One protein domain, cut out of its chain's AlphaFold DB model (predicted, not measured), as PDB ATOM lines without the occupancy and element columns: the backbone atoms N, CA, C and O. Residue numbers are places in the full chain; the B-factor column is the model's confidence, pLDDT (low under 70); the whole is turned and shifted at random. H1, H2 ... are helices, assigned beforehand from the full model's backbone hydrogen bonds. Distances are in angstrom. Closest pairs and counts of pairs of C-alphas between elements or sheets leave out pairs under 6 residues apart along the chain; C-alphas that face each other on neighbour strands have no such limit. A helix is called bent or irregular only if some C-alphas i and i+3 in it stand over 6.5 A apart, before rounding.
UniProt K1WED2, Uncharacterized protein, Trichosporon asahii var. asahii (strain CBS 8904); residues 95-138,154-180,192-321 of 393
ATOM      1  N   ARG A  95      18.510 -33.132  13.997       92.81
ATOM      2  CA  ARG A  95      17.916 -34.347  13.407       92.81
ATOM      3  C   ARG A  95      17.223 -35.209  14.456       92.81
ATOM      4  O   ARG A  95      16.192 -35.807  14.163       92.81
ATOM      5  N   VAL A  96      17.750 -35.258  15.678       89.25
ATOM      6  CA  VAL A  96      17.123 -35.971  16.803       89.25
ATOM      7  C   VAL A  96      15.900 -35.202  17.316       89.25
ATOM      8  O   VAL A  96      14.852 -35.810  17.548       89.25
ATOM      9  N   LEU A  97      15.985 -33.870  17.418       89.25
ATOM     10  CA  LEU A  97      14.858 -32.996  17.790       89.25
ATOM     11  C   LEU A  97      13.686 -33.091  16.793       89.25
ATOM     12  O   LEU A  97      12.526 -33.142  17.208       89.25
ATOM     13  N   ASN A  98      13.994 -33.180  15.497       92.12
ATOM     14  CA  ASN A  98      13.034 -33.338  14.400       92.12
ATOM     15  C   ASN A  98      12.606 -34.799  14.155       92.12
ATOM     16  O   ASN A  98      11.744 -35.048  13.316       92.12
ATOM     17  N   GLN A  99      13.197 -35.772  14.863       94.12
ATOM     18  CA  GLN A  99      12.992 -37.217  14.666       94.12
ATOM     19  C   GLN A  99      13.364 -37.754  13.264       94.12
ATOM     20  O   GLN A  99      12.902 -38.826  12.857       94.12
ATOM     21  N   GLU A 100      14.256 -37.052  12.561       95.44
ATOM     22  CA  GLU A 100      14.976 -37.531  11.372       95.44
ATOM     23  C   GLU A 100      16.017 -38.608  11.743       95.44
ATOM     24  O   GLU A 100      16.213 -39.569  11.000       95.44
ATOM     25  N   ASP A 101      16.652 -38.476  12.913       91.00
ATOM     26  CA  ASP A 101      17.545 -39.470  13.520       91.00
ATOM     27  C   ASP A 101      16.938 -39.970  14.840       91.00
ATOM     28  O   ASP A 101      16.615 -39.188  15.732       91.00
ATOM     29  N   LYS A 102      16.772 -41.291  14.962       92.31
ATOM     30  CA  LYS A 102      16.130 -41.954  16.113       92.31
ATOM     31  C   LYS A 102      17.102 -42.789  16.949       92.31
ATOM     32  O   LYS A 102      16.678 -43.467  17.885       92.31
ATOM     33  N   SER A 103      18.399 -42.746  16.636       86.62
ATOM     34  CA  SER A 103      19.448 -43.536  17.301       86.62
ATOM     35  C   SER A 103      19.511 -43.317  18.819       86.62
ATOM     36  O   SER A 103      19.829 -44.244  19.566       86.62
ATOM     37  N   LEU A 104      19.135 -42.122  19.291       85.25
ATOM     38  CA  LEU A 104      19.159 -41.743  20.707       85.25
ATOM     39  C   LEU A 104      17.822 -41.932  21.444       85.25
ATOM     40  O   LEU A 104      17.796 -41.788  22.664       85.25
ATOM     41  N   ASN A 105      16.721 -42.305  20.775       89.00
ATOM     42  CA  ASN A 105      15.394 -42.374  21.414       89.00
ATOM     43  C   ASN A 105      15.363 -43.305  22.639       89.00
ATOM     44  O   ASN A 105      14.748 -42.986  23.656       89.00
ATOM     45  N   LYS A 106      16.074 -44.439  22.576       83.25
ATOM     46  CA  LYS A 106      16.219 -45.359  23.716       83.25
ATOM     47  C   LYS A 106      16.964 -44.715  24.893       83.25
ATOM     48  O   LYS A 106      16.621 -44.988  26.040       83.25
ATOM     49  N   GLN A 107      17.961 -43.872  24.621       81.56
ATOM     50  CA  GLN A 107      18.722 -43.168  25.656       81.56
ATOM     51  C   GLN A 107      17.874 -42.069  26.305       81.56
ATOM     52  O   GLN A 107      17.786 -42.047  27.530       81.56
ATOM     53  N   LEU A 108      17.166 -41.254  25.509       81.00
ATOM     54  CA  LEU A 108      16.215 -40.245  26.004       81.00
ATOM     55  C   LEU A 108      15.190 -40.874  26.961       81.00
ATOM     56  O   LEU A 108      15.010 -40.411  28.085       81.00
ATOM     57  N   TRP A 109      14.593 -42.001  26.567       83.50
ATOM     58  CA  TRP A 109      13.663 -42.740  27.419       83.50
ATOM     59  C   TRP A 109      14.301 -43.415  28.641       83.50
ATOM     60  O   TRP A 109      13.619 -43.624  29.647       83.50
ATOM     61  N   SER A 110      15.588 -43.768  28.588       77.19
ATOM     62  CA  SER A 110      16.295 -44.366  29.729       77.19
ATOM     63  C   SER A 110      16.554 -43.375  30.868       77.19
ATOM     64  O   SER A 110      16.683 -43.804  32.010       77.19
ATOM     65  N   LEU A 111      16.532 -42.065  30.587       73.31
ATOM     66  CA  LEU A 111      16.634 -41.018  31.607       73.31
ATOM     67  C   LEU A 111      15.405 -40.942  32.524       73.31
ATOM     68  O   LEU A 111      15.494 -40.378  33.614       73.31
ATOM     69  N   TYR A 112      14.249 -41.458  32.087       73.44
ATOM     70  CA  TYR A 112      12.984 -41.297  32.798       73.44
ATOM     71  C   TYR A 112      12.477 -42.623  33.407       73.44
ATOM     72  O   TYR A 112      12.203 -43.567  32.658       73.44
ATOM     73  N   PRO A 113      12.296 -42.725  34.739       69.81
ATOM     74  CA  PRO A 113      12.024 -43.989  35.438       69.81
ATOM     75  C   PRO A 113      10.540 -44.426  35.415       69.81
ATOM     76  O   PRO A 113      10.031 -44.945  36.404       69.81
ATOM     77  N   ALA A 114       9.820 -44.237  34.299       66.44
ATOM     78  CA  ALA A 114       8.388 -44.586  34.173       66.44
ATOM     79  C   ALA A 114       8.059 -46.078  34.397       66.44
ATOM     80  O   ALA A 114       6.937 -46.423  34.751       66.44
ATOM     81  N   ASP A 115       9.032 -46.947  34.150       66.62
ATOM     82  CA  ASP A 115       8.999 -48.406  34.285       66.62
ATOM     83  C   ASP A 115       9.537 -48.904  35.635       66.62
ATOM     84  O   ASP A 115       9.466 -50.096  35.932       66.62
ATOM     85  N   THR A 116      10.097 -48.013  36.454       61.66
ATOM     86  CA  THR A 116      10.642 -48.379  37.760       61.66
ATOM     87  C   THR A 116       9.480 -48.566  38.742       61.66
ATOM     88  O   THR A 116       8.673 -47.645  38.883       61.66
ATOM     89  N   PRO A 117       9.370 -49.723  39.436       62.19
ATOM     90  CA  PRO A 117       8.334 -49.937  40.444       62.19
ATOM     91  C   PRO A 117       8.339 -48.796  41.451       62.19
ATOM     92  O   PRO A 117       9.413 -48.325  41.841       62.19
ATOM     93  N   ILE A 118       7.162 -48.331  41.861       52.97
ATOM     94  CA  ILE A 118       7.075 -47.096  42.637       52.97
ATOM     95  C   ILE A 118       7.796 -47.237  43.984       52.97
ATOM     96  O   ILE A 118       8.489 -46.318  44.401       52.97
ATOM     97  N   GLU A 119       7.788 -48.433  44.573       57.03
ATOM     98  CA  GLU A 119       8.540 -48.815  45.771       57.03
ATOM     99  C   GLU A 119      10.061 -48.741  45.570       57.03
ATOM    100  O   GLU A 119      10.806 -48.509  46.520       57.03
ATOM    101  N   THR A 120      10.540 -48.923  44.340       56.22
ATOM    102  CA  THR A 120      11.954 -48.784  43.972       56.22
ATOM    103  C   THR A 120      12.316 -47.317  43.748       56.22
ATOM    104  O   THR A 120      13.348 -46.885  44.255       56.22
ATOM    105  N   VAL A 121      11.456 -46.527  43.090       51.56
ATOM    106  CA  VAL A 121      11.612 -45.059  42.992       51.56
ATOM    107  C   VAL A 121      11.646 -44.438  44.396       51.56
ATOM    108  O   VAL A 121      12.514 -43.628  44.709       51.56
ATOM    109  N   TRP A 122      10.753 -44.891  45.275       49.66
ATOM    110  CA  TRP A 122      10.684 -44.542  46.691       49.66
ATOM    111  C   TRP A 122      11.962 -44.919  47.459       49.66
ATOM    112  O   TRP A 122      12.536 -44.074  48.140       49.66
ATOM    113  N   ARG A 123      12.489 -46.141  47.298       48.31
ATOM    114  CA  ARG A 123      13.779 -46.541  47.902       48.31
ATOM    115  C   ARG A 123      14.997 -45.802  47.334       48.31
ATOM    116  O   ARG A 123      16.010 -45.737  48.023       48.31
ATOM    117  N   GLN A 124      14.926 -45.297  46.100       43.19
ATOM    118  CA  GLN A 124      16.009 -44.561  45.428       43.19
ATOM    119  C   GLN A 124      16.001 -43.058  45.727       43.19
ATOM    120  O   GLN A 124      17.069 -42.452  45.740       43.19
ATOM    121  N   GLY A 125      14.843 -42.487  46.063       42.16
ATOM    122  CA  GLY A 125      14.721 -41.180  46.709       42.16
ATOM    123  C   GLY A 125      14.419 -41.298  48.209       42.16
ATOM    124  O   GLY A 125      13.401 -40.758  48.645       42.16
ATOM    125  N   PRO A 126      15.238 -41.975  49.045       36.47
ATOM    126  CA  PRO A 126      14.904 -42.203  50.451       36.47
ATOM    127  C   PRO A 126      14.876 -40.894  51.255       36.47
ATOM    128  O   PRO A 126      14.131 -40.797  52.224       36.47
ATOM    129  N   GLY A 127      15.598 -39.855  50.811       41.56
ATOM    130  CA  GLY A 127      15.484 -38.492  51.346       41.56
ATOM    131  C   GLY A 127      14.164 -37.781  51.009       41.56
ATOM    132  O   GLY A 127      13.895 -36.731  51.577       41.56
ATOM    133  N   LEU A 128      13.342 -38.344  50.117       39.97
ATOM    134  CA  LEU A 128      11.967 -37.925  49.832       39.97
ATOM    135  C   LEU A 128      10.916 -38.934  50.330       39.97
ATOM    136  O   LEU A 128       9.769 -38.548  50.529       39.97
ATOM    137  N   PHE A 129      11.286 -40.204  50.530       34.72
ATOM    138  CA  PHE A 129      10.352 -41.281  50.877       34.72
ATOM    139  C   PHE A 129      10.391 -41.747  52.333       34.72
ATOM    140  O   PHE A 129       9.320 -41.897  52.900       34.72
ATOM    141  N   ALA A 130      11.560 -41.917  52.969       35.84
ATOM    142  CA  ALA A 130      11.596 -42.147  54.425       35.84
ATOM    143  C   ALA A 130      10.932 -40.967  55.153       35.84
ATOM    144  O   ALA A 130      10.201 -41.128  56.118       35.84
ATOM    145  N   VAL A 131      11.117 -39.793  54.550       38.91
ATOM    146  CA  VAL A 131      10.355 -38.563  54.719       38.91
ATOM    147  C   VAL A 131       8.827 -38.843  54.717       38.91
ATOM    148  O   VAL A 131       8.148 -38.546  55.687       38.91
ATOM    149  N   VAL A 132       8.237 -39.487  53.714       35.59
ATOM    150  CA  VAL A 132       6.776 -39.731  53.673       35.59
ATOM    151  C   VAL A 132       6.283 -40.887  54.577       35.59
ATOM    152  O   VAL A 132       5.068 -41.038  54.700       35.59
ATOM    153  N   THR A 133       7.149 -41.704  55.202       33.22
ATOM    154  CA  THR A 133       6.701 -42.980  55.815       33.22
ATOM    155  C   THR A 133       7.208 -43.368  57.210       33.22
ATOM    156  O   THR A 133       6.605 -44.274  57.772       33.22
ATOM    157  N   ASP A 134       8.256 -42.763  57.784       31.17
ATOM    158  CA  ASP A 134       8.752 -43.128  59.131       31.17
ATOM    159  C   ASP A 134       9.317 -41.917  59.917       31.17
ATOM    160  O   ASP A 134       9.800 -40.962  59.302       31.17
ATOM    161  N   PRO A 135       9.344 -41.945  61.269       33.34
ATOM    162  CA  PRO A 135       9.878 -40.847  62.080       33.34
ATOM    163  C   PRO A 135      11.403 -40.705  61.932       33.34
ATOM    164  O   PRO A 135      12.179 -41.518  62.447       33.34
ATOM    165  N   ILE A 136      11.862 -39.648  61.258       35.94
ATOM    166  CA  ILE A 136      13.295 -39.357  61.099       35.94
ATOM    167  C   ILE A 136      13.801 -38.463  62.237       35.94
ATOM    168  O   ILE A 136      13.305 -37.359  62.450       35.94
ATOM    169  N   GLN A 137      14.865 -38.915  62.907       34.34
ATOM    170  CA  GLN A 137      15.628 -38.144  63.896       34.34
ATOM    171  C   GLN A 137      16.269 -36.895  63.240       34.34
ATOM    172  O   GLN A 137      17.145 -37.060  62.380       34.34
ATOM    173  N   PRO A 138      15.895 -35.653  63.623       33.72
ATOM    174  CA  PRO A 138      16.352 -34.429  62.944       33.72
ATOM    175  C   PRO A 138      17.866 -34.179  63.012       33.72
ATOM    176  O   PRO A 138      18.432 -33.493  62.166       33.72
ATOM    177  N   ALA A 154      21.441 -33.874  38.441       37.84
ATOM    178  CA  ALA A 154      20.569 -34.202  37.299       37.84
ATOM    179  C   ALA A 154      19.717 -35.473  37.495       37.84
ATOM    180  O   ALA A 154      18.656 -35.621  36.885       37.84
ATOM    181  N   THR A 155      20.150 -36.390  38.361       41.25
ATOM    182  CA  THR A 155      19.569 -37.741  38.469       41.25
ATOM    183  C   THR A 155      18.232 -37.787  39.219       41.25
ATOM    184  O   THR A 155      17.541 -38.801  39.152       41.25
ATOM    185  N   GLU A 156      17.830 -36.712  39.914       54.06
ATOM    186  CA  GLU A 156      16.636 -36.735  40.774       54.06
ATOM    187  C   GLU A 156      15.494 -35.783  40.370       54.06
ATOM    188  O   GLU A 156      14.384 -36.037  40.804       54.06
ATOM    189  N   GLN A 157      15.636 -34.750  39.520       66.69
ATOM    190  CA  GLN A 157      14.468 -33.886  39.199       66.69
ATOM    191  C   GLN A 157      13.317 -34.652  38.516       66.69
ATOM    192  O   GLN A 157      12.152 -34.466  38.867       66.69
ATOM    193  N   ARG A 158      13.641 -35.613  37.640       72.31
ATOM    194  CA  ARG A 158      12.674 -36.553  37.036       72.31
ATOM    195  C   ARG A 158      11.987 -37.432  38.092       72.31
ATOM    196  O   ARG A 158      10.775 -37.631  38.040       72.31
ATOM    197  N   VAL A 159      12.757 -37.922  39.067       69.81
ATOM    198  CA  VAL A 159      12.286 -38.741  40.200       69.81
ATOM    199  C   VAL A 159      11.415 -37.915  41.152       69.81
ATOM    200  O   VAL A 159      10.314 -38.340  41.483       69.81
ATOM    201  N   ARG A 160      11.854 -36.710  41.534       72.94
ATOM    202  CA  ARG A 160      11.128 -35.726  42.353       72.94
ATOM    203  C   ARG A 160       9.787 -35.385  41.722       72.94
ATOM    204  O   ARG A 160       8.776 -35.456  42.409       72.94
ATOM    205  N   LEU A 161       9.758 -35.083  40.422       78.12
ATOM    206  CA  LEU A 161       8.530 -34.818  39.674       78.12
ATOM    207  C   LEU A 161       7.577 -36.021  39.695       78.12
ATOM    208  O   LEU A 161       6.387 -35.843  39.956       78.12
ATOM    209  N   LEU A 162       8.080 -37.240  39.470       74.62
ATOM    210  CA  LEU A 162       7.276 -38.462  39.518       74.62
ATOM    211  C   LEU A 162       6.715 -38.721  40.929       74.62
ATOM    212  O   LEU A 162       5.507 -38.899  41.082       74.62
ATOM    213  N   VAL A 163       7.562 -38.681  41.963       72.38
ATOM    214  CA  VAL A 163       7.169 -38.872  43.372       72.38
ATOM    215  C   VAL A 163       6.156 -37.813  43.800       72.38
ATOM    216  O   VAL A 163       5.101 -38.155  44.327       72.38
ATOM    217  N   LEU A 164       6.430 -36.534  43.528       75.44
ATOM    218  CA  LEU A 164       5.540 -35.427  43.872       75.44
ATOM    219  C   LEU A 164       4.192 -35.547  43.153       75.44
ATOM    220  O   LEU A 164       3.157 -35.338  43.778       75.44
ATOM    221  N   THR A 165       4.188 -35.966  41.884       77.62
ATOM    222  CA  THR A 165       2.949 -36.225  41.134       77.62
ATOM    223  C   THR A 165       2.104 -37.316  41.793       77.62
ATOM    224  O   THR A 165       0.914 -37.108  42.016       77.62
ATOM    225  N   LYS A 166       2.715 -38.444  42.179       72.00
ATOM    226  CA  LYS A 166       2.036 -39.557  42.870       72.00
ATOM    227  C   LYS A 166       1.493 -39.157  44.245       72.00
ATOM    228  O   LYS A 166       0.363 -39.500  44.585       72.00
ATOM    229  N   VAL A 167       2.277 -38.418  45.031       72.75
ATOM    230  CA  VAL A 167       1.860 -37.934  46.356       72.75
ATOM    231  C   VAL A 167       0.677 -36.969  46.230       72.75
ATOM    232  O   VAL A 167      -0.315 -37.126  46.936       72.75
ATOM    233  N   VAL A 168       0.728 -36.029  45.282       77.06
ATOM    234  CA  VAL A 168      -0.373 -35.089  45.020       77.06
ATOM    235  C   VAL A 168      -1.618 -35.813  44.489       77.06
ATOM    236  O   VAL A 168      -2.724 -35.471  44.903       77.06
ATOM    237  N   SER A 169      -1.472 -36.828  43.627       73.56
ATOM    238  CA  SER A 169      -2.582 -37.711  43.226       73.56
ATOM    239  C   SER A 169      -3.278 -38.321  44.441       73.56
ATOM    240  O   SER A 169      -4.488 -38.155  44.597       73.56
ATOM    241  N   LYS A 170      -2.511 -38.956  45.335       71.12
ATOM    242  CA  LYS A 170      -3.030 -39.584  46.556       71.12
ATOM    243  C   LYS A 170      -3.742 -38.575  47.465       71.12
ATOM    244  O   LYS A 170      -4.856 -38.828  47.906       71.12
ATOM    245  N   GLU A 171      -3.156 -37.399  47.691       74.00
ATOM    246  CA  GLU A 171      -3.782 -36.352  48.513       74.00
ATOM    247  C   GLU A 171      -5.092 -35.821  47.903       74.00
ATOM    248  O   GLU A 171      -6.018 -35.461  48.633       74.00
ATOM    249  N   LEU A 172      -5.205 -35.799  46.569       73.88
ATOM    250  CA  LEU A 172      -6.447 -35.477  45.861       73.88
ATOM    251  C   LEU A 172      -7.485 -36.611  45.953       73.88
ATOM    252  O   LEU A 172      -8.681 -36.324  46.060       73.88
ATOM    253  N   GLU A 173      -7.061 -37.878  45.934       69.44
ATOM    254  CA  GLU A 173      -7.926 -39.042  46.182       69.44
ATOM    255  C   GLU A 173      -8.495 -39.035  47.604       69.44
ATOM    256  O   GLU A 173      -9.714 -39.106  47.767       69.44
ATOM    257  N   ASP A 174      -7.644 -38.856  48.620       67.25
ATOM    258  CA  ASP A 174      -8.034 -38.810  50.037       67.25
ATOM    259  C   ASP A 174      -9.070 -37.701  50.316       67.25
ATOM    260  O   ASP A 174      -9.922 -37.823  51.197       67.25
ATOM    261  N   ARG A 175      -9.034 -36.605  49.542       65.56
ATOM    262  CA  ARG A 175      -9.989 -35.483  49.631       65.56
ATOM    263  C   ARG A 175     -11.252 -35.669  48.784       65.56
ATOM    264  O   ARG A 175     -12.061 -34.746  48.694       65.56
ATOM    265  N   GLY A 176     -11.439 -36.834  48.163       58.78
ATOM    266  CA  GLY A 176     -12.595 -37.134  47.316       58.78
ATOM    267  C   GLY A 176     -12.633 -36.324  46.016       58.78
ATOM    268  O   GLY A 176     -13.672 -36.255  45.368       58.78
ATOM    269  N   VAL A 177     -11.512 -35.713  45.601       60.12
ATOM    270  CA  VAL A 177     -11.390 -35.065  44.278       60.12
ATOM    271  C   VAL A 177     -11.349 -36.111  43.154       60.12
ATOM    272  O   VAL A 177     -11.466 -35.791  41.965       60.12
ATOM    273  N   VAL A 178     -11.213 -37.380  43.533       53.12
ATOM    274  CA  VAL A 178     -11.559 -38.564  42.752       53.12
ATOM    275  C   VAL A 178     -12.827 -39.158  43.379       53.12
ATOM    276  O   VAL A 178     -12.811 -39.604  44.525       53.12
ATOM    277  N   ASN A 179     -13.950 -39.125  42.654       44.06
ATOM    278  CA  ASN A 179     -15.221 -39.648  43.161       44.06
ATOM    279  C   ASN A 179     -15.156 -41.175  43.310       44.06
ATOM    280  O   ASN A 179     -15.031 -41.892  42.314       44.06
ATOM    281  N   ARG A 180     -15.375 -41.681  44.532       37.94
ATOM    282  CA  ARG A 180     -15.943 -43.028  44.710       37.94
ATOM    283  C   ARG A 180     -17.326 -43.078  44.035       37.94
ATOM    284  O   ARG A 180     -17.998 -42.045  43.959       37.94
ATOM    285  N   ASP A 192      -7.539 -42.764  39.328       54.50
ATOM    286  CA  ASP A 192      -6.445 -41.826  39.048       54.50
ATOM    287  C   ASP A 192      -6.059 -41.873  37.562       54.50
ATOM    288  O   ASP A 192      -5.633 -42.897  37.022       54.50
ATOM    289  N   VAL A 193      -6.254 -40.738  36.889       55.88
ATOM    290  CA  VAL A 193      -6.007 -40.597  35.456       55.88
ATOM    291  C   VAL A 193      -4.517 -40.766  35.157       55.88
ATOM    292  O   VAL A 193      -4.157 -41.287  34.102       55.88
ATOM    293  N   LEU A 194      -3.661 -40.362  36.097       59.34
ATOM    294  CA  LEU A 194      -2.212 -40.426  35.958       59.34
ATOM    295  C   LEU A 194      -1.723 -41.877  36.010       59.34
ATOM    296  O   LEU A 194      -0.905 -42.269  35.185       59.34
ATOM    297  N   ASP A 195      -2.298 -42.694  36.889       60.81
ATOM    298  CA  ASP A 195      -1.870 -44.081  37.096       60.81
ATOM    299  C   ASP A 195      -2.552 -45.083  36.159       60.81
ATOM    300  O   ASP A 195      -1.946 -46.089  35.794       60.81
ATOM    301  N   VAL A 196      -3.793 -44.815  35.740       60.56
ATOM    302  CA  VAL A 196      -4.573 -45.740  34.898       60.56
ATOM    303  C   VAL A 196      -4.418 -45.473  33.399       60.56
ATOM    304  O   VAL A 196      -4.587 -46.403  32.614       60.56
ATOM    305  N   TYR A 197      -4.076 -44.245  32.992       61.06
ATOM    306  CA  TYR A 197      -3.950 -43.884  31.573       61.06
ATOM    307  C   TYR A 197      -2.559 -43.339  31.234       61.06
ATOM    308  O   TYR A 197      -1.864 -43.912  30.401       61.06
ATOM    309  N   VAL A 198      -2.097 -42.295  31.929       67.75
ATOM    310  CA  VAL A 198      -0.894 -41.542  31.524       67.75
ATOM    311  C   VAL A 198       0.401 -42.332  31.725       67.75
ATOM    312  O   VAL A 198       1.210 -42.433  30.806       67.75
ATOM    313  N   ALA A 199       0.619 -42.906  32.908       72.00
ATOM    314  CA  ALA A 199       1.814 -43.699  33.180       72.00
ATOM    315  C   ALA A 199       1.885 -44.967  32.298       72.00
ATOM    316  O   ALA A 199       2.960 -45.222  31.755       72.00
ATOM    317  N   PRO A 200       0.783 -45.712  32.051       74.81
ATOM    318  CA  PRO A 200       0.754 -46.779  31.047       74.81
ATOM    319  C   PRO A 200       1.044 -46.317  29.610       74.81
ATOM    320  O   PRO A 200       1.822 -46.975  28.921       74.81
ATOM    321  N   GLU A 201       0.476 -45.192  29.157       78.50
ATOM    322  CA  GLU A 201       0.751 -44.623  27.825       78.50
ATOM    323  C   GLU A 201       2.239 -44.276  27.659       78.50
ATOM    324  O   GLU A 201       2.865 -44.654  26.667       78.50
ATOM    325  N   ILE A 202       2.837 -43.635  28.668       81.56
ATOM    326  CA  ILE A 202       4.268 -43.306  28.700       81.56
ATOM    327  C   ILE A 202       5.130 -44.572  28.761       81.56
ATOM    328  O   ILE A 202       6.146 -44.646  28.075       81.56
ATOM    329  N   ALA A 203       4.742 -45.578  29.547       82.12
ATOM    330  CA  ALA A 203       5.476 -46.838  29.648       82.12
ATOM    331  C   ALA A 203       5.473 -47.619  28.322       82.12
ATOM    332  O   ALA A 203       6.503 -48.171  27.930       82.12
ATOM    333  N   GLU A 204       4.355 -47.634  27.593       85.38
ATOM    334  CA  GLU A 204       4.267 -48.277  26.278       85.38
ATOM    335  C   GLU A 204       5.039 -47.479  25.206       85.38
ATOM    336  O   GLU A 204       5.795 -48.082  24.441       85.38
ATOM    337  N   ALA A 205       4.969 -46.141  25.202       87.31
ATOM    338  CA  ALA A 205       5.803 -45.300  24.332       87.31
ATOM    339  C   ALA A 205       7.308 -45.503  24.609       87.31
ATOM    340  O   ALA A 205       8.093 -45.735  23.682       87.31
ATOM    341  N   LYS A 206       7.706 -45.538  25.892       88.19
ATOM    342  CA  LYS A 206       9.068 -45.867  26.348       88.19
ATOM    343  C   LYS A 206       9.524 -47.234  25.851       88.19
ATOM    344  O   LYS A 206      10.630 -47.351  25.323       88.19
ATOM    345  N   LYS A 207       8.682 -48.261  25.979       88.62
ATOM    346  CA  LYS A 207       8.959 -49.639  25.540       88.62
ATOM    347  C   LYS A 207       9.157 -49.752  24.027       88.62
ATOM    348  O   LYS A 207       9.982 -50.550  23.593       88.62
ATOM    349  N   ARG A 208       8.446 -48.946  23.234       91.19
ATOM    350  CA  ARG A 208       8.619 -48.855  21.771       91.19
ATOM    351  C   ARG A 208       9.727 -47.895  21.333       91.19
ATOM    352  O   ARG A 208      10.067 -47.856  20.155       91.19
ATOM    353  N   HIS A 209      10.285 -47.131  22.271       90.00
ATOM    354  CA  HIS A 209      11.228 -46.039  22.021       90.00
ATOM    355  C   HIS A 209      10.644 -44.950  21.090       90.00
ATOM    356  O   HIS A 209      11.359 -44.313  20.313       90.00
ATOM    357  N   GLU A 210       9.328 -44.729  21.172       91.44
ATOM    358  CA  GLU A 210       8.599 -43.721  20.396       91.44
ATOM    359  C   GLU A 210       8.810 -42.332  21.009       91.44
ATOM    360  O   GLU A 210       8.522 -42.119  22.183       91.44
ATOM    361  N   VAL A 211       9.314 -41.379  20.227       90.38
ATOM    362  CA  VAL A 211       9.464 -39.972  20.619       90.38
ATOM    363  C   VAL A 211       8.862 -39.120  19.498       90.38
ATOM    364  O   VAL A 211       9.100 -39.390  18.322       90.38
ATOM    365  N   SER A 212       8.044 -38.125  19.839       92.50
ATOM    366  CA  SER A 212       7.498 -37.163  18.867       92.50
ATOM    367  C   SER A 212       8.501 -36.034  18.598       92.50
ATOM    368  O   SER A 212       9.252 -35.699  19.515       92.50
ATOM    369  N   PRO A 213       8.505 -35.397  17.411       95.12
ATOM    370  CA  PRO A 213       9.288 -34.185  17.169       95.12
ATOM    371  C   PRO A 213       9.030 -33.127  18.250       95.12
ATOM    372  O   PRO A 213       7.882 -32.917  18.654       95.12
ATOM    373  N   ILE A 214      10.081 -32.457  18.731       94.62
ATOM    374  CA  ILE A 214       9.975 -31.588  19.916       94.62
ATOM    375  C   ILE A 214       8.969 -30.443  19.716       94.62
ATOM    376  O   ILE A 214       8.171 -30.161  20.608       94.62
ATOM    377  N   LEU A 215       8.940 -29.843  18.521       94.62
ATOM    378  CA  LEU A 215       8.027 -28.748  18.180       94.62
ATOM    379  C   LEU A 215       6.560 -29.207  18.136       94.62
ATOM    380  O   LEU A 215       5.680 -28.493  18.614       94.62
ATOM    381  N   GLU A 216       6.293 -30.412  17.623       94.50
ATOM    382  CA  GLU A 216       4.946 -30.997  17.609       94.50
ATOM    383  C   GLU A 216       4.467 -31.319  19.030       94.50
ATOM    384  O   GLU A 216       3.330 -31.005  19.390       94.50
ATOM    385  N   ALA A 217       5.348 -31.891  19.858       93.06
ATOM    386  CA  ALA A 217       5.060 -32.184  21.258       93.06
ATOM    387  C   ALA A 217       4.744 -30.902  22.047       93.06
ATOM    388  O   ALA A 217       3.712 -30.833  22.717       93.06
ATOM    389  N   VAL A 218       5.578 -29.863  21.925       94.25
ATOM    390  CA  VAL A 218       5.356 -28.567  22.590       94.25
ATOM    391  C   VAL A 218       4.050 -27.921  22.115       94.25
ATOM    392  O   VAL A 218       3.242 -27.519  22.951       94.25
ATOM    393  N   ALA A 219       3.782 -27.887  20.805       93.00
ATOM    394  CA  ALA A 219       2.555 -27.302  20.259       93.00
ATOM    395  C   ALA A 219       1.283 -28.034  20.733       93.00
ATOM    396  O   ALA A 219       0.329 -27.389  21.178       93.00
ATOM    397  N   LYS A 220       1.279 -29.377  20.704       92.19
ATOM    398  CA  LYS A 220       0.182 -30.221  21.221       92.19
ATOM    399  C   LYS A 220      -0.104 -29.911  22.695       92.19
ATOM    400  O   LYS A 220      -1.263 -29.759  23.089       92.19
ATOM    401  N   LEU A 221       0.944 -29.840  23.513       91.81
ATOM    402  CA  LEU A 221       0.824 -29.720  24.966       91.81
ATOM    403  C   LEU A 221       0.499 -28.289  25.423       91.81
ATOM    404  O   LEU A 221      -0.278 -28.135  26.366       91.81
ATOM    405  N   GLU A 222       0.985 -27.248  24.738       90.56
ATOM    406  CA  GLU A 222       0.527 -25.863  24.955       90.56
ATOM    407  C   GLU A 222      -0.960 -25.698  24.598       90.56
ATOM    408  O   GLU A 222      -1.731 -25.145  25.389       90.56
ATOM    409  N   ALA A 223      -1.415 -26.248  23.466       87.69
ATOM    410  CA  ALA A 223      -2.835 -26.217  23.101       87.69
ATOM    411  C   ALA A 223      -3.715 -26.898  24.170       87.69
ATOM    412  O   ALA A 223      -4.736 -26.344  24.591       87.69
ATOM    413  N   ALA A 224      -3.286 -28.060  24.678       84.56
ATOM    414  CA  ALA A 224      -3.964 -28.748  25.774       84.56
ATOM    415  C   ALA A 224      -3.973 -27.910  27.069       84.56
ATOM    416  O   ALA A 224      -5.032 -27.720  27.671       84.56
ATOM    417  N   LYS A 225      -2.821 -27.362  27.476       83.88
ATOM    418  CA  LYS A 225      -2.655 -26.485  28.652       83.88
ATOM    419  C   LYS A 225      -3.627 -25.303  28.631       83.88
ATOM    420  O   LYS A 225      -4.211 -24.985  29.667       83.88
ATOM    421  N   HIS A 226      -3.840 -24.683  27.470       72.88
ATOM    422  CA  HIS A 226      -4.788 -23.582  27.320       72.88
ATOM    423  C   HIS A 226      -6.254 -24.030  27.413       72.88
ATOM    424  O   HIS A 226      -6.992 -23.461  28.224       72.88
ATOM    425  N   GLY A 227      -6.664 -25.069  26.675       62.97
ATOM    426  CA  GLY A 227      -8.068 -25.498  26.591       62.97
ATOM    427  C   GLY A 227      -8.725 -25.763  27.953       62.97
ATOM    428  O   GLY A 227      -9.824 -25.278  28.226       62.97
ATOM    429  N   TYR A 228      -8.021 -26.431  28.875       58.53
ATOM    430  CA  TYR A 228      -8.558 -26.692  30.218       58.53
ATOM    431  C   TYR A 228      -8.757 -25.422  31.061       58.53
ATOM    432  O   TYR A 228      -9.682 -25.378  31.876       58.53
ATOM    433  N   THR A 229      -7.956 -24.366  30.864       59.84
ATOM    434  CA  THR A 229      -8.166 -23.086  31.574       59.84
ATOM    435  C   THR A 229      -9.405 -22.333  31.101       59.84
ATOM    436  O   THR A 229      -9.904 -21.470  31.824       59.84
ATOM    437  N   GLU A 230      -9.924 -22.656  29.916       58.22
ATOM    438  CA  GLU A 230     -11.180 -22.118  29.401       58.22
ATOM    439  C   GLU A 230     -12.366 -22.963  29.873       58.22
ATOM    440  O   GLU A 230     -13.297 -22.413  30.462       58.22
ATOM    441  N   SER A 231     -12.286 -24.296  29.771       51.44
ATOM    442  CA  SER A 231     -13.307 -25.206  30.323       51.44
ATOM    443  C   SER A 231     -13.546 -24.981  31.823       51.44
ATOM    444  O   SER A 231     -14.689 -24.970  32.283       51.44
ATOM    445  N   ALA A 232     -12.483 -24.717  32.592       52.97
ATOM    446  CA  ALA A 232     -12.571 -24.423  34.022       52.97
ATOM    447  C   ALA A 232     -13.311 -23.112  34.356       52.97
ATOM    448  O   ALA A 232     -13.889 -23.002  35.435       52.97
ATOM    449  N   LYS A 233     -13.315 -22.120  33.454       53.97
ATOM    450  CA  LYS A 233     -14.088 -20.873  33.627       53.97
ATOM    451  C   LYS A 233     -15.577 -21.079  33.338       53.97
ATOM    452  O   LYS A 233     -16.402 -20.353  33.883       53.97
ATOM    453  N   ILE A 234     -15.907 -22.048  32.483       47.00
ATOM    454  CA  ILE A 234     -17.273 -22.329  32.020       47.00
ATOM    455  C   ILE A 234     -18.060 -23.150  33.058       47.00
ATOM    456  O   ILE A 234     -19.241 -22.893  33.272       47.00
ATOM    457  N   HIS A 235     -17.421 -24.090  33.762       47.03
ATOM    458  CA  HIS A 235     -18.081 -24.961  34.752       47.03
ATOM    459  C   HIS A 235     -18.134 -24.391  36.185       47.03
ATOM    460  O   HIS A 235     -17.919 -25.105  37.163       47.03
ATOM    461  N   SER A 236     -18.484 -23.113  36.341       46.31
ATOM    462  CA  SER A 236     -18.589 -22.417  37.639       46.31
ATOM    463  C   SER A 236     -19.817 -22.794  38.498       46.31
ATOM    464  O   SER A 236     -20.244 -22.014  39.346       46.31
ATOM    465  N   PHE A 237     -20.377 -23.996  38.310       47.16
ATOM    466  CA  PHE A 237     -21.627 -24.467  38.928       47.16
ATOM    467  C   PHE A 237     -21.472 -25.737  39.792       47.16
ATOM    468  O   PHE A 237     -22.438 -26.465  40.002       47.16
ATOM    469  N   ILE A 238     -20.265 -26.021  40.302       49.59
ATOM    470  CA  ILE A 238     -20.003 -27.160  41.204       49.59
ATOM    471  C   ILE A 238     -19.447 -26.649  42.541       49.59
ATOM    472  O   ILE A 238     -18.439 -25.946  42.586       49.59
ATOM    473  N   GLU A 239     -20.111 -27.017  43.638       50.28
ATOM    474  CA  GLU A 239     -20.098 -26.302  44.927       50.28
ATOM    475  C   GLU A 239     -18.801 -26.348  45.759       50.28
ATOM    476  O   GLU A 239     -18.785 -25.808  46.865       50.28
ATOM    477  N   LYS A 240     -17.694 -26.946  45.290       64.75
ATOM    478  CA  LYS A 240     -16.420 -26.926  46.043       64.75
ATOM    479  C   LYS A 240     -15.208 -26.618  45.164       64.75
ATOM    480  O   LYS A 240     -14.798 -27.411  44.317       64.75
ATOM    481  N   ARG A 241     -14.581 -25.474  45.462       70.94
ATOM    482  CA  ARG A 241     -13.343 -24.935  44.866       70.94
ATOM    483  C   ARG A 241     -12.221 -25.975  44.731       70.94
ATOM    484  O   ARG A 241     -11.581 -26.035  43.681       70.94
ATOM    485  N   ILE A 242     -12.024 -26.808  45.756       71.69
ATOM    486  CA  ILE A 242     -11.008 -27.871  45.783       71.69
ATOM    487  C   ILE A 242     -11.151 -28.882  44.633       71.69
ATOM    488  O   ILE A 242     -10.139 -29.312  44.086       71.69
ATOM    489  N   PHE A 243     -12.373 -29.211  44.194       73.50
ATOM    490  CA  PHE A 243     -12.584 -30.175  43.107       73.50
ATOM    491  C   PHE A 243     -12.142 -29.623  41.752       73.50
ATOM    492  O   PHE A 243     -11.425 -30.294  41.009       73.50
ATOM    493  N   LEU A 244     -12.523 -28.378  41.452       76.25
ATOM    494  CA  LEU A 244     -12.130 -27.697  40.220       76.25
ATOM    495  C   LEU A 244     -10.609 -27.501  40.162       76.25
ATOM    496  O   LEU A 244      -9.980 -27.813  39.154       76.25
ATOM    497  N   LEU A 245     -10.010 -27.021  41.256       79.75
ATOM    498  CA  LEU A 245      -8.567 -26.807  41.333       79.75
ATOM    499  C   LEU A 245      -7.782 -28.124  41.276       79.75
ATOM    500  O   LEU A 245      -6.817 -28.213  40.525       79.75
ATOM    501  N   GLY A 246      -8.210 -29.168  41.986       79.19
ATOM    502  CA  GLY A 246      -7.558 -30.477  41.929       79.19
ATOM    503  C   GLY A 246      -7.642 -31.139  40.548       79.19
ATOM    504  O   GLY A 246      -6.671 -31.740  40.096       79.19
ATOM    505  N   ALA A 247      -8.750 -30.964  39.819       76.81
ATOM    506  CA  ALA A 247      -8.843 -31.409  38.428       76.81
ATOM    507  C   ALA A 247      -7.843 -30.676  37.512       76.81
ATOM    508  O   ALA A 247      -7.170 -31.320  36.708       76.81
ATOM    509  N   ILE A 248      -7.692 -29.355  37.674       82.00
ATOM    510  CA  ILE A 248      -6.692 -28.550  36.951       82.00
ATOM    511  C   ILE A 248      -5.261 -29.004  37.299       82.00
ATOM    512  O   ILE A 248      -4.424 -29.128  36.407       82.00
ATOM    513  N   LEU A 249      -4.986 -29.289  38.576       85.62
ATOM    514  CA  LEU A 249      -3.683 -29.768  39.048       85.62
ATOM    515  C   LEU A 249      -3.294 -31.095  38.384       85.62
ATOM    516  O   LEU A 249      -2.205 -31.194  37.823       85.62
ATOM    517  N   ARG A 250      -4.207 -32.079  38.350       80.31
ATOM    518  CA  ARG A 250      -3.990 -33.354  37.636       80.31
ATOM    519  C   ARG A 250      -3.669 -33.148  36.159       80.31
ATOM    520  O   ARG A 250      -2.778 -33.813  35.644       80.31
ATOM    521  N   THR A 251      -4.353 -32.222  35.484       82.56
ATOM    522  CA  THR A 251      -4.058 -31.893  34.081       82.56
ATOM    523  C   THR A 251      -2.630 -31.379  33.911       82.56
ATOM    524  O   THR A 251      -1.919 -31.871  33.042       82.56
ATOM    525  N   TYR A 252      -2.177 -30.424  34.727       89.31
ATOM    526  CA  TYR A 252      -0.808 -29.909  34.600       89.31
ATOM    527  C   TYR A 252       0.247 -30.969  34.930       89.31
ATOM    528  O   TYR A 252       1.242 -31.064  34.216       89.31
ATOM    529  N   MET A 253      -0.002 -31.821  35.930       87.25
ATOM    530  CA  MET A 253       0.860 -32.969  36.216       87.25
ATOM    531  C   MET A 253       0.891 -33.967  35.050       87.25
ATOM    532  O   MET A 253       1.973 -34.397  34.667       87.25
ATOM    533  N   ARG A 254      -0.244 -34.262  34.393       85.50
ATOM    534  CA  ARG A 254      -0.259 -35.094  33.175       85.50
ATOM    535  C   ARG A 254       0.617 -34.493  32.082       85.50
ATOM    536  O   ARG A 254       1.434 -35.204  31.515       85.50
ATOM    537  N   LEU A 255       0.447 -33.204  31.788       88.88
ATOM    538  CA  LEU A 255       1.197 -32.538  30.720       88.88
ATOM    539  C   LEU A 255       2.706 -32.502  31.018       88.88
ATOM    540  O   LEU A 255       3.504 -32.592  30.089       88.88
ATOM    541  N   LEU A 256       3.100 -32.434  32.297       88.50
ATOM    542  CA  LEU A 256       4.491 -32.621  32.724       88.50
ATOM    543  C   LEU A 256       4.986 -34.043  32.447       88.50
ATOM    544  O   LEU A 256       6.103 -34.198  31.973       88.50
ATOM    545  N   LEU A 257       4.184 -35.078  32.704       84.94
ATOM    546  CA  LEU A 257       4.568 -36.457  32.390       84.94
ATOM    547  C   LEU A 257       4.634 -36.708  30.866       84.94
ATOM    548  O   LEU A 257       5.585 -37.330  30.400       84.94
ATOM    549  N   GLU A 258       3.683 -36.191  30.075       86.56
ATOM    550  CA  GLU A 258       3.640 -36.369  28.608       86.56
ATOM    551  C   GLU A 258       4.893 -35.820  27.889       86.56
ATOM    552  O   GLU A 258       5.237 -36.309  26.815       86.56
ATOM    553  N   ILE A 259       5.605 -34.843  28.470       88.75
ATOM    554  CA  ILE A 259       6.829 -34.257  27.888       88.75
ATOM    555  C   ILE A 259       8.140 -34.903  28.387       88.75
ATOM    556  O   ILE A 259       9.223 -34.398  28.100       88.75
ATOM    557  N   ALA A 260       8.072 -36.034  29.101       80.56
ATOM    558  CA  ALA A 260       9.227 -36.685  29.735       80.56
ATOM    559  C   ALA A 260      10.472 -36.960  28.848       80.56
ATOM    560  O   ALA A 260      11.577 -36.836  29.377       80.56
ATOM    561  N   PRO A 261      10.371 -37.268  27.534       82.75
ATOM    562  CA  PRO A 261      11.549 -37.392  26.660       82.75
ATOM    563  C   PRO A 261      12.290 -36.073  26.410       82.75
ATOM    564  O   PRO A 261      13.483 -36.081  26.119       82.75
ATOM    565  N   TRP A 262      11.573 -34.950  26.500       88.31
ATOM    566  CA  TRP A 262      12.042 -33.614  26.126       88.31
ATOM    567  C   TRP A 262      12.151 -32.654  27.305       88.31
ATOM    568  O   TRP A 262      12.361 -31.461  27.092       88.31
ATOM    569  N   HIS A 263      12.008 -33.137  28.544       85.81
ATOM    570  CA  HIS A 263      12.172 -32.281  29.715       85.81
ATOM    571  C   HIS A 263      13.488 -31.489  29.623       85.81
ATOM    572  O   HIS A 263      14.543 -32.080  29.364       85.81
ATOM    573  N   PRO A 264      13.444 -30.165  29.836       81.25
ATOM    574  CA  PRO A 264      14.537 -29.270  29.502       81.25
ATOM    575  C   PRO A 264      15.568 -29.276  30.634       81.25
ATOM    576  O   PRO A 264      15.639 -28.368  31.462       81.25
ATOM    577  N   TYR A 265      16.350 -30.349  30.677       78.19
ATOM    578  CA  TYR A 265      17.430 -30.572  31.628       78.19
ATOM    579  C   TYR A 265      18.803 -30.448  30.931       78.19
ATOM    580  O   TYR A 265      18.918 -30.769  29.742       78.19
ATOM    581  N   PRO A 266      19.854 -30.003  31.648       71.75
ATOM    582  CA  PRO A 266      21.197 -29.789  31.084       71.75
ATOM    583  C   PRO A 266      21.900 -31.038  30.545       71.75
ATOM    584  O   PRO A 266      22.794 -30.925  29.709       71.75
ATOM    585  N   ASP A 267      21.525 -32.228  31.013       71.56
ATOM    586  CA  ASP A 267      22.031 -33.505  30.502       71.56
ATOM    587  C   ASP A 267      21.451 -33.866  29.118       71.56
ATOM    588  O   ASP A 267      21.946 -34.786  28.470       71.56
ATOM    589  N   VAL A 268      20.451 -33.118  28.632       76.56
ATOM    590  CA  VAL A 268      19.812 -33.308  27.319       76.56
ATOM    591  C   VAL A 268      20.060 -32.104  26.399       76.56
ATOM    592  O   VAL A 268      20.683 -32.233  25.342       76.56
ATOM    593  N   LEU A 269      19.608 -30.911  26.792       78.81
ATOM    594  CA  LEU A 269      19.527 -29.734  25.914       78.81
ATOM    595  C   LEU A 269      20.502 -28.623  26.331       78.81
ATOM    596  O   LEU A 269      20.749 -28.419  27.518       78.81
ATOM    597  N   THR A 270      20.996 -27.844  25.358       78.06
ATOM    598  CA  THR A 270      21.494 -26.490  25.662       78.06
ATOM    599  C   THR A 270      20.327 -25.573  26.027       78.06
ATOM    600  O   THR A 270      19.177 -25.841  25.669       78.06
ATOM    601  N   ALA A 271      20.628 -24.434  26.655       77.31
ATOM    602  CA  ALA A 271      19.653 -23.358  26.803       77.31
ATOM    603  C   ALA A 271      19.078 -22.926  25.444       77.31
ATOM    604  O   ALA A 271      17.864 -22.841  25.297       77.31
ATOM    605  N   GLU A 272      19.929 -22.728  24.433       81.56
ATOM    606  CA  GLU A 272      19.501 -22.343  23.085       81.56
ATOM    607  C   GLU A 272      18.476 -23.328  22.503       81.56
ATOM    608  O   GLU A 272      17.399 -22.905  22.085       81.56
ATOM    609  N   GLN A 273      18.736 -24.638  22.562       85.31
ATOM    610  CA  GLN A 273      17.795 -25.666  22.097       85.31
ATOM    611  C   GLN A 273      16.508 -25.685  22.934       85.31
ATOM    612  O   GLN A 273      15.410 -25.785  22.384       85.31
ATOM    613  N   ALA A 274      16.617 -25.557  24.260       86.69
ATOM    614  CA  ALA A 274      15.473 -25.598  25.170       86.69
ATOM    615  C   ALA A 274      14.541 -24.377  25.031       86.69
ATOM    616  O   ALA A 274      13.322 -24.523  25.139       86.69
ATOM    617  N   PHE A 275      15.093 -23.186  24.771       86.44
ATOM    618  CA  PHE A 275      14.322 -21.954  24.582       86.44
ATOM    619  C   PHE A 275      13.812 -21.772  23.146       86.44
ATOM    620  O   PHE A 275      12.677 -21.323  22.977       86.44
ATOM    621  N   SER A 276      14.594 -22.128  22.120       87.31
ATOM    622  CA  SER A 276      14.184 -21.997  20.708       87.31
ATOM    623  C   SER A 276      13.048 -22.950  20.325       87.31
ATOM    624  O   SER A 276      12.162 -22.568  19.564       87.31
ATOM    625  N   SER A 277      13.020 -24.156  20.901       91.81
ATOM    626  CA  SER A 277      11.927 -25.122  20.710       91.81
ATOM    627  C   SER A 277      10.697 -24.875  21.595       91.81
ATOM    628  O   SER A 277       9.684 -25.555  21.443       91.81
ATOM    629  N   GLY A 278      10.758 -23.918  22.530       91.94
ATOM    630  CA  GLY A 278       9.658 -23.584  23.443       91.94
ATOM    631  C   GLY A 278       9.492 -24.522  24.650       91.94
ATOM    632  O   GLY A 278       8.634 -24.276  25.504       91.94
ATOM    633  N   VAL A 279      10.291 -25.591  24.756       92.31
ATOM    634  CA  VAL A 279      10.124 -26.608  25.807       92.31
ATOM    635  C   VAL A 279      10.472 -26.092  27.207       92.31
ATOM    636  O   VAL A 279       9.797 -26.459  28.171       92.31
ATOM    637  N   ALA A 280      11.454 -25.191  27.333       89.19
ATOM    638  CA  ALA A 280      11.782 -24.530  28.597       89.19
ATOM    639  C   ALA A 280      10.578 -23.741  29.135       89.19
ATOM    640  O   ALA A 280      10.191 -23.886  30.295       89.19
ATOM    641  N   GLN A 281       9.943 -22.956  28.263       90.56
ATOM    642  CA  GLN A 281       8.793 -22.114  28.571       90.56
ATOM    643  C   GLN A 281       7.581 -22.960  28.989       90.56
ATOM    644  O   GLN A 281       6.957 -22.665  30.013       90.56
ATOM    645  N   LEU A 282       7.279 -24.031  28.247       92.94
ATOM    646  CA  LEU A 282       6.183 -24.952  28.562       92.94
ATOM    647  C   LEU A 282       6.416 -25.667  29.901       92.94
ATOM    648  O   LEU A 282       5.561 -25.597  30.785       92.94
ATOM    649  N   HIS A 283       7.575 -26.308  30.085       91.44
ATOM    650  CA  HIS A 283       7.896 -27.062  31.300       91.44
ATOM    651  C   HIS A 283       7.885 -26.171  32.549       91.44
ATOM    652  O   HIS A 283       7.179 -26.466  33.517       91.44
ATOM    653  N   ALA A 284       8.590 -25.036  32.510       90.31
ATOM    654  CA  ALA A 284       8.632 -24.097  33.624       90.31
ATOM    655  C   ALA A 284       7.236 -23.516  33.927       90.31
ATOM    656  O   ALA A 284       6.850 -23.396  35.091       90.31
ATOM    657  N   SER A 285       6.432 -23.213  32.897       92.06
ATOM    658  CA  SER A 285       5.052 -22.754  33.088       92.06
ATOM    659  C   SER A 285       4.151 -23.824  33.703       92.06
ATOM    660  O   SER A 285       3.270 -23.468  34.485       92.06
ATOM    661  N   LEU A 286       4.321 -25.101  33.353       93.00
ATOM    662  CA  LEU A 286       3.551 -26.196  33.942       93.00
ATOM    663  C   LEU A 286       3.925 -26.408  35.415       93.00
ATOM    664  O   LEU A 286       3.026 -26.468  36.251       93.00
ATOM    665  N   LEU A 287       5.221 -26.424  35.749       91.44
ATOM    666  CA  LEU A 287       5.700 -26.491  37.136       91.44
ATOM    667  C   LEU A 287       5.155 -25.337  37.991       91.44
ATOM    668  O   LEU A 287       4.618 -25.567  39.077       91.44
ATOM    669  N   TYR A 288       5.218 -24.105  37.477       92.88
ATOM    670  CA  TYR A 288       4.675 -22.929  38.158       92.88
ATOM    671  C   TYR A 288       3.165 -23.050  38.379       92.88
ATOM    672  O   TYR A 288       2.651 -22.722  39.449       92.88
ATOM    673  N   ASN A 289       2.440 -23.546  37.375       92.75
ATOM    674  CA  ASN A 289       1.003 -23.746  37.472       92.75
ATOM    675  C   ASN A 289       0.640 -24.845  38.487       92.75
ATOM    676  O   ASN A 289      -0.318 -24.658  39.237       92.75
ATOM    677  N   CYS A 290       1.414 -25.932  38.582       92.38
ATOM    678  CA  CYS A 290       1.276 -26.919  39.655       92.38
ATOM    679  C   CYS A 290       1.467 -26.265  41.030       92.38
ATOM    680  O   CYS A 290       0.568 -26.346  41.866       92.38
ATOM    681  N   ALA A 291       2.565 -25.526  41.241       91.38
ATOM    682  CA  ALA A 291       2.812 -24.803  42.491       91.38
ATOM    683  C   ALA A 291       1.665 -23.837  42.847       91.38
ATOM    684  O   ALA A 291       1.184 -23.825  43.981       91.38
ATOM    685  N   LEU A 292       1.191 -23.045  41.880       92.69
ATOM    686  CA  LEU A 292       0.142 -22.043  42.080       92.69
ATOM    687  C   LEU A 292      -1.217 -22.674  42.398       92.69
ATOM    688  O   LEU A 292      -1.980 -22.136  43.204       92.69
ATOM    689  N   VAL A 293      -1.552 -23.800  41.767       90.12
ATOM    690  CA  VAL A 293      -2.797 -24.515  42.062       90.12
ATOM    691  C   VAL A 293      -2.702 -25.215  43.419       90.12
ATOM    692  O   VAL A 293      -3.644 -25.089  44.200       90.12
ATOM    693  N   CYS A 294      -1.559 -25.820  43.758       87.62
ATOM    694  CA  CYS A 294      -1.274 -26.325  45.102       87.62
ATOM    695  C   CYS A 294      -1.456 -25.230  46.169       87.62
ATOM    696  O   CYS A 294      -2.212 -25.432  47.110       87.62
ATOM    697  N   PHE A 295      -0.898 -24.027  45.985       89.06
ATOM    698  CA  PHE A 295      -1.122 -22.897  46.903       89.06
ATOM    699  C   PHE A 295      -2.611 -22.560  47.073       89.06
ATOM    700  O   PHE A 295      -3.107 -22.388  48.185       89.06
ATOM    701  N   ARG A 296      -3.360 -22.512  45.964       87.50
ATOM    702  CA  ARG A 296      -4.791 -22.170  45.975       87.50
ATOM    703  C   ARG A 296      -5.675 -23.231  46.625       87.50
ATOM    704  O   ARG A 296      -6.720 -22.840  47.146       87.50
ATOM    705  N   VAL A 297      -5.296 -24.510  46.552       82.31
ATOM    706  CA  VAL A 297      -5.903 -25.624  47.310       82.31
ATOM    707  C   VAL A 297      -5.420 -25.615  48.763       82.31
ATOM    708  O   VAL A 297      -6.172 -25.967  49.661       82.31
ATOM    709  N   GLY A 298      -4.205 -25.123  49.007       79.94
ATOM    710  CA  GLY A 298      -3.558 -25.011  50.311       79.94
ATOM    711  C   GLY A 298      -4.355 -24.257  51.377       79.94
ATOM    712  O   GLY A 298      -4.224 -24.549  52.561       79.94
ATOM    713  N   HIS A 299      -5.224 -23.330  50.965       81.31
ATOM    714  CA  HIS A 299      -6.160 -22.649  51.867       81.31
ATOM    715  C   HIS A 299      -7.330 -23.537  52.346       81.31
ATOM    716  O   HIS A 299      -7.931 -23.219  53.369       81.31
ATOM    717  N   ASP A 300      -7.651 -24.615  51.619       75.88
ATOM    718  CA  ASP A 300      -8.682 -25.613  51.952       75.88
ATOM    719  C   ASP A 300      -8.072 -26.893  52.587       75.88
ATOM    720  O   ASP A 300      -8.785 -27.682  53.216       75.88
ATOM    721  N   ASP A 301      -6.771 -27.143  52.383       76.81
ATOM    722  CA  ASP A 301      -6.002 -28.272  52.928       76.81
ATOM    723  C   ASP A 301      -4.496 -27.939  52.946       76.81
ATOM    724  O   ASP A 301      -3.839 -27.904  51.902       76.81
ATOM    725  N   CYS A 302      -3.936 -27.705  54.137       74.81
ATOM    726  CA  CYS A 302      -2.570 -27.199  54.304       74.81
ATOM    727  C   CYS A 302      -1.463 -28.116  53.745       74.81
ATOM    728  O   CYS A 302      -0.373 -27.622  53.451       74.81
ATOM    729  N   ARG A 303      -1.739 -29.404  53.492       75.38
ATOM    730  CA  ARG A 303      -0.794 -30.317  52.822       75.38
ATOM    731  C   ARG A 303      -0.421 -29.802  51.431       75.38
ATOM    732  O   ARG A 303       0.742 -29.842  51.041       75.38
ATOM    733  N   PHE A 304      -1.353 -29.167  50.720       81.38
ATOM    734  CA  PHE A 304      -1.071 -28.576  49.411       81.38
ATOM    735  C   PHE A 304      -0.215 -27.295  49.483       81.38
ATOM    736  O   PHE A 304       0.425 -26.948  48.490       81.38
ATOM    737  N   LEU A 305      -0.092 -26.627  50.641       79.19
ATOM    738  CA  LEU A 305       0.931 -25.583  50.823       79.19
ATOM    739  C   LEU A 305       2.341 -26.198  50.843       79.19
ATOM    740  O   LEU A 305       3.256 -25.643  50.238       79.19
ATOM    741  N   LEU A 306       2.508 -27.384  51.442       75.56
ATOM    742  CA  LEU A 306       3.760 -28.149  51.392       75.56
ATOM    743  C   LEU A 306       4.111 -28.538  49.946       75.56
ATOM    744  O   LEU A 306       5.239 -28.327  49.497       75.56
ATOM    745  N   ARG A 307       3.126 -29.024  49.177       79.44
ATOM    746  CA  ARG A 307       3.306 -29.355  47.748       79.44
ATOM    747  C   ARG A 307       3.617 -28.125  46.897       79.44
ATOM    748  O   ARG A 307       4.403 -28.224  45.959       79.44
ATOM    749  N   CYS A 308       3.061 -26.959  47.236       84.25
ATOM    750  CA  CYS A 308       3.431 -25.689  46.610       84.25
ATOM    751  C   CYS A 308       4.924 -25.392  46.791       84.25
ATOM    752  O   CYS A 308       5.606 -25.143  45.796       84.25
ATOM    753  N   LEU A 309       5.441 -25.484  48.025       77.00
ATOM    754  CA  LEU A 309       6.868 -25.296  48.297       77.00
ATOM    755  C   LEU A 309       7.722 -26.285  47.494       77.00
ATOM    756  O   LEU A 309       8.685 -25.864  46.865       77.00
ATOM    757  N   GLN A 310       7.351 -27.568  47.442       76.69
ATOM    758  CA  GLN A 310       8.109 -28.589  46.706       76.69
ATOM    759  C   GLN A 310       8.156 -28.332  45.186       76.69
ATOM    760  O   GLN A 310       9.232 -28.399  44.593       76.69
ATOM    761  N   PHE A 311       7.032 -27.970  44.551       83.81
ATOM    762  CA  PHE A 311       7.036 -27.570  43.134       83.81
ATOM    763  C   PHE A 311       7.813 -26.264  42.898       83.81
ATOM    764  O   PHE A 311       8.505 -26.146  41.889       83.81
ATOM    765  N   ALA A 312       7.721 -25.293  43.812       82.56
ATOM    766  CA  ALA A 312       8.436 -24.024  43.699       82.56
ATOM    767  C   ALA A 312       9.958 -24.196  43.855       82.56
ATOM    768  O   ALA A 312      10.704 -23.607  43.081       82.56
ATOM    769  N   VAL A 313      10.418 -25.040  44.788       76.31
ATOM    770  CA  VAL A 313      11.836 -25.422  44.934       76.31
ATOM    771  C   VAL A 313      12.342 -26.063  43.648       76.31
ATOM    772  O   VAL A 313      13.305 -25.565  43.078       76.31
ATOM    773  N   MET A 314      11.651 -27.090  43.141       77.94
ATOM    774  CA  MET A 314      12.038 -27.766  41.898       77.94
ATOM    775  C   MET A 314      12.111 -26.798  40.706       77.94
ATOM    776  O   MET A 314      12.986 -26.946  39.863       77.94
ATOM    777  N   LEU A 315      11.237 -25.787  40.651       81.25
ATOM    778  CA  LEU A 315      11.259 -24.746  39.621       81.25
ATOM    779  C   LEU A 315      12.382 -23.705  39.814       81.25
ATOM    780  O   LEU A 315      12.924 -23.213  38.832       81.25
ATOM    781  N   ILE A 316      12.771 -23.372  41.047       76.75
ATOM    782  CA  ILE A 316      13.953 -22.524  41.321       76.75
ATOM    783  C   ILE A 316      15.255 -23.275  40.975       76.75
ATOM    784  O   ILE A 316      16.240 -22.667  40.556       76.75
ATOM    785  N   GLU A 317      15.242 -24.605  41.093       72.75
ATOM    786  CA  GLU A 317      16.320 -25.499  40.663       72.75
ATOM    787  C   GLU A 317      16.322 -25.805  39.146       72.75
ATOM    788  O   GLU A 317      17.199 -26.546  38.697       72.75
ATOM    789  N   THR A 318      15.383 -25.310  38.319       74.62
ATOM    790  CA  THR A 318      15.474 -25.558  36.865       74.62
ATOM    791  C   THR A 318      16.503 -24.642  36.210       74.62
ATOM    792  O   THR A 318      16.466 -23.423  36.353       74.62
ATOM    793  N   ARG A 319      17.400 -25.222  35.401       72.62
ATOM    794  CA  ARG A 319      18.444 -24.455  34.696       72.62
ATOM    795  C   ARG A 319      17.876 -23.494  33.644       72.62
ATOM    796  O   ARG A 319      18.487 -22.466  33.385       72.62
ATOM    797  N   PHE A 320      16.716 -23.804  33.060       78.81
ATOM    798  CA  PHE A 320      16.090 -23.010  31.997       78.81
ATOM    799  C   PHE A 320      14.757 -22.413  32.475       78.81
ATOM    800  O   PHE A 320      13.703 -23.048  32.427       78.81
ATOM    801  N   ILE A 321      14.820 -21.173  32.963       82.38
ATOM    802  CA  ILE A 321      13.684 -20.379  33.454       82.38
ATOM    803  C   ILE A 321      13.886 -18.905  33.070       82.38
ATOM    804  O   ILE A 321      15.022 -18.451  32.963       82.38
TER     805      ILE A 321
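AT A GLANCE: This is residues 95 to 138, 154 to 180 and 192 to 321 of the 393 residues of an uncharacterized protein of Trichosporon asahii var. asahii (strain CBS 8904) (UniProt K1WED2). The longest helix, H6, folds back on H7 as a hairpin, and H7 packs on H9, which forms a second hairpin with H10; together with H4 these make a bundle of mostly aligned helices. H5 runs beside one end of H7, H1 and H8 sit at one end of the bundle, and the small helices H2 and H3 lie outside H4, with residues 133 to 138 sticking out beyond them. The printed part has 201 residues, with ten named helices, H1 to H10 in chain order, and no named strand: the class is all helix. It is compact, with a radius of gyration of the C-alphas of 17.0 A, and spans 49 by 47 by 31 A.

IN THESE COORDINATES: H6, residues 214 to 234, is 31.2 A long and begins at C-alpha 214 at (9.975, -31.588, 19.916). H7, residues 241 to 258, is 26.1 A long; H9, residues 279 to 298, 28.1 A; H4, residues 157 to 174, 25.5 A; H5, residues 193 to 208, 21.7 A. H10, residues 303 to 316, is 20.3 A long and ends at C-alpha 316 at (13.953, -22.524, 41.321). The short helices are H1, residues 105 to 110, H2, residues 118 to 124, H3, residues 126 to 133, and H8, residues 271 to 276. H5 is only just irregular: C-alphas 196 and 199 are 6.9 A apart.

HOW THE PARTS SIT: H6 and H7 touch as a helical hairpin at a shallow tilt of 7 degrees, opposite ways; their closest C-alphas, of Leu 221 and Leu 255, are 6.4 A apart. H7 is the hub. It touches H9 at a shallow tilt of 25 degrees, closest C-alphas Leu 249 and Cys 290, 5.8 A; H4, Thr 165 to Met 253, 6.3 A; and, with residues 250 to 258 alone, H5, Leu 194 to Arg 254, 6.3 A. H9 and H10 touch as a helical hairpin, closest C-alphas Ala 291 and Cys 308, 4.3 A. H2 and H4 only just touch, with 3 pairs of C-alphas within 8 A, the closest Val 121 and Val 159, 6.9 A. H2 and H3 touch only at the corner, and only just, with 3 such pairs, the closest Trp 122 and Phe 129, 5.3 A. H1 is close to H5 but not clearly touching, Trp 109 to Lys 206, 5.7 A, and H8 likewise to H9, Ala 274 to Ala 280, 5.1 A. Each O i to N i+4 pair is within hydrogen-bond range in H1, H2, H4, H7, H8, H9 and H10; in H3 2 of 4 are, in H5 10 of 12, in H6 15 of 17.

THE WHOLE: The C-alphas farthest apart, of Glu 100 and Gln 137, are 52.5 A apart. Residues 139 to 153 and 181 to 191 are not printed; the gaps between C-alphas are 26.0 A and 11.1 A. Of the links printed whole, H7 to H8 is long. Mean pLDDT of the printed part is 73.9; 60 residues are under 70, among them 113 to 138 and 227 to 240.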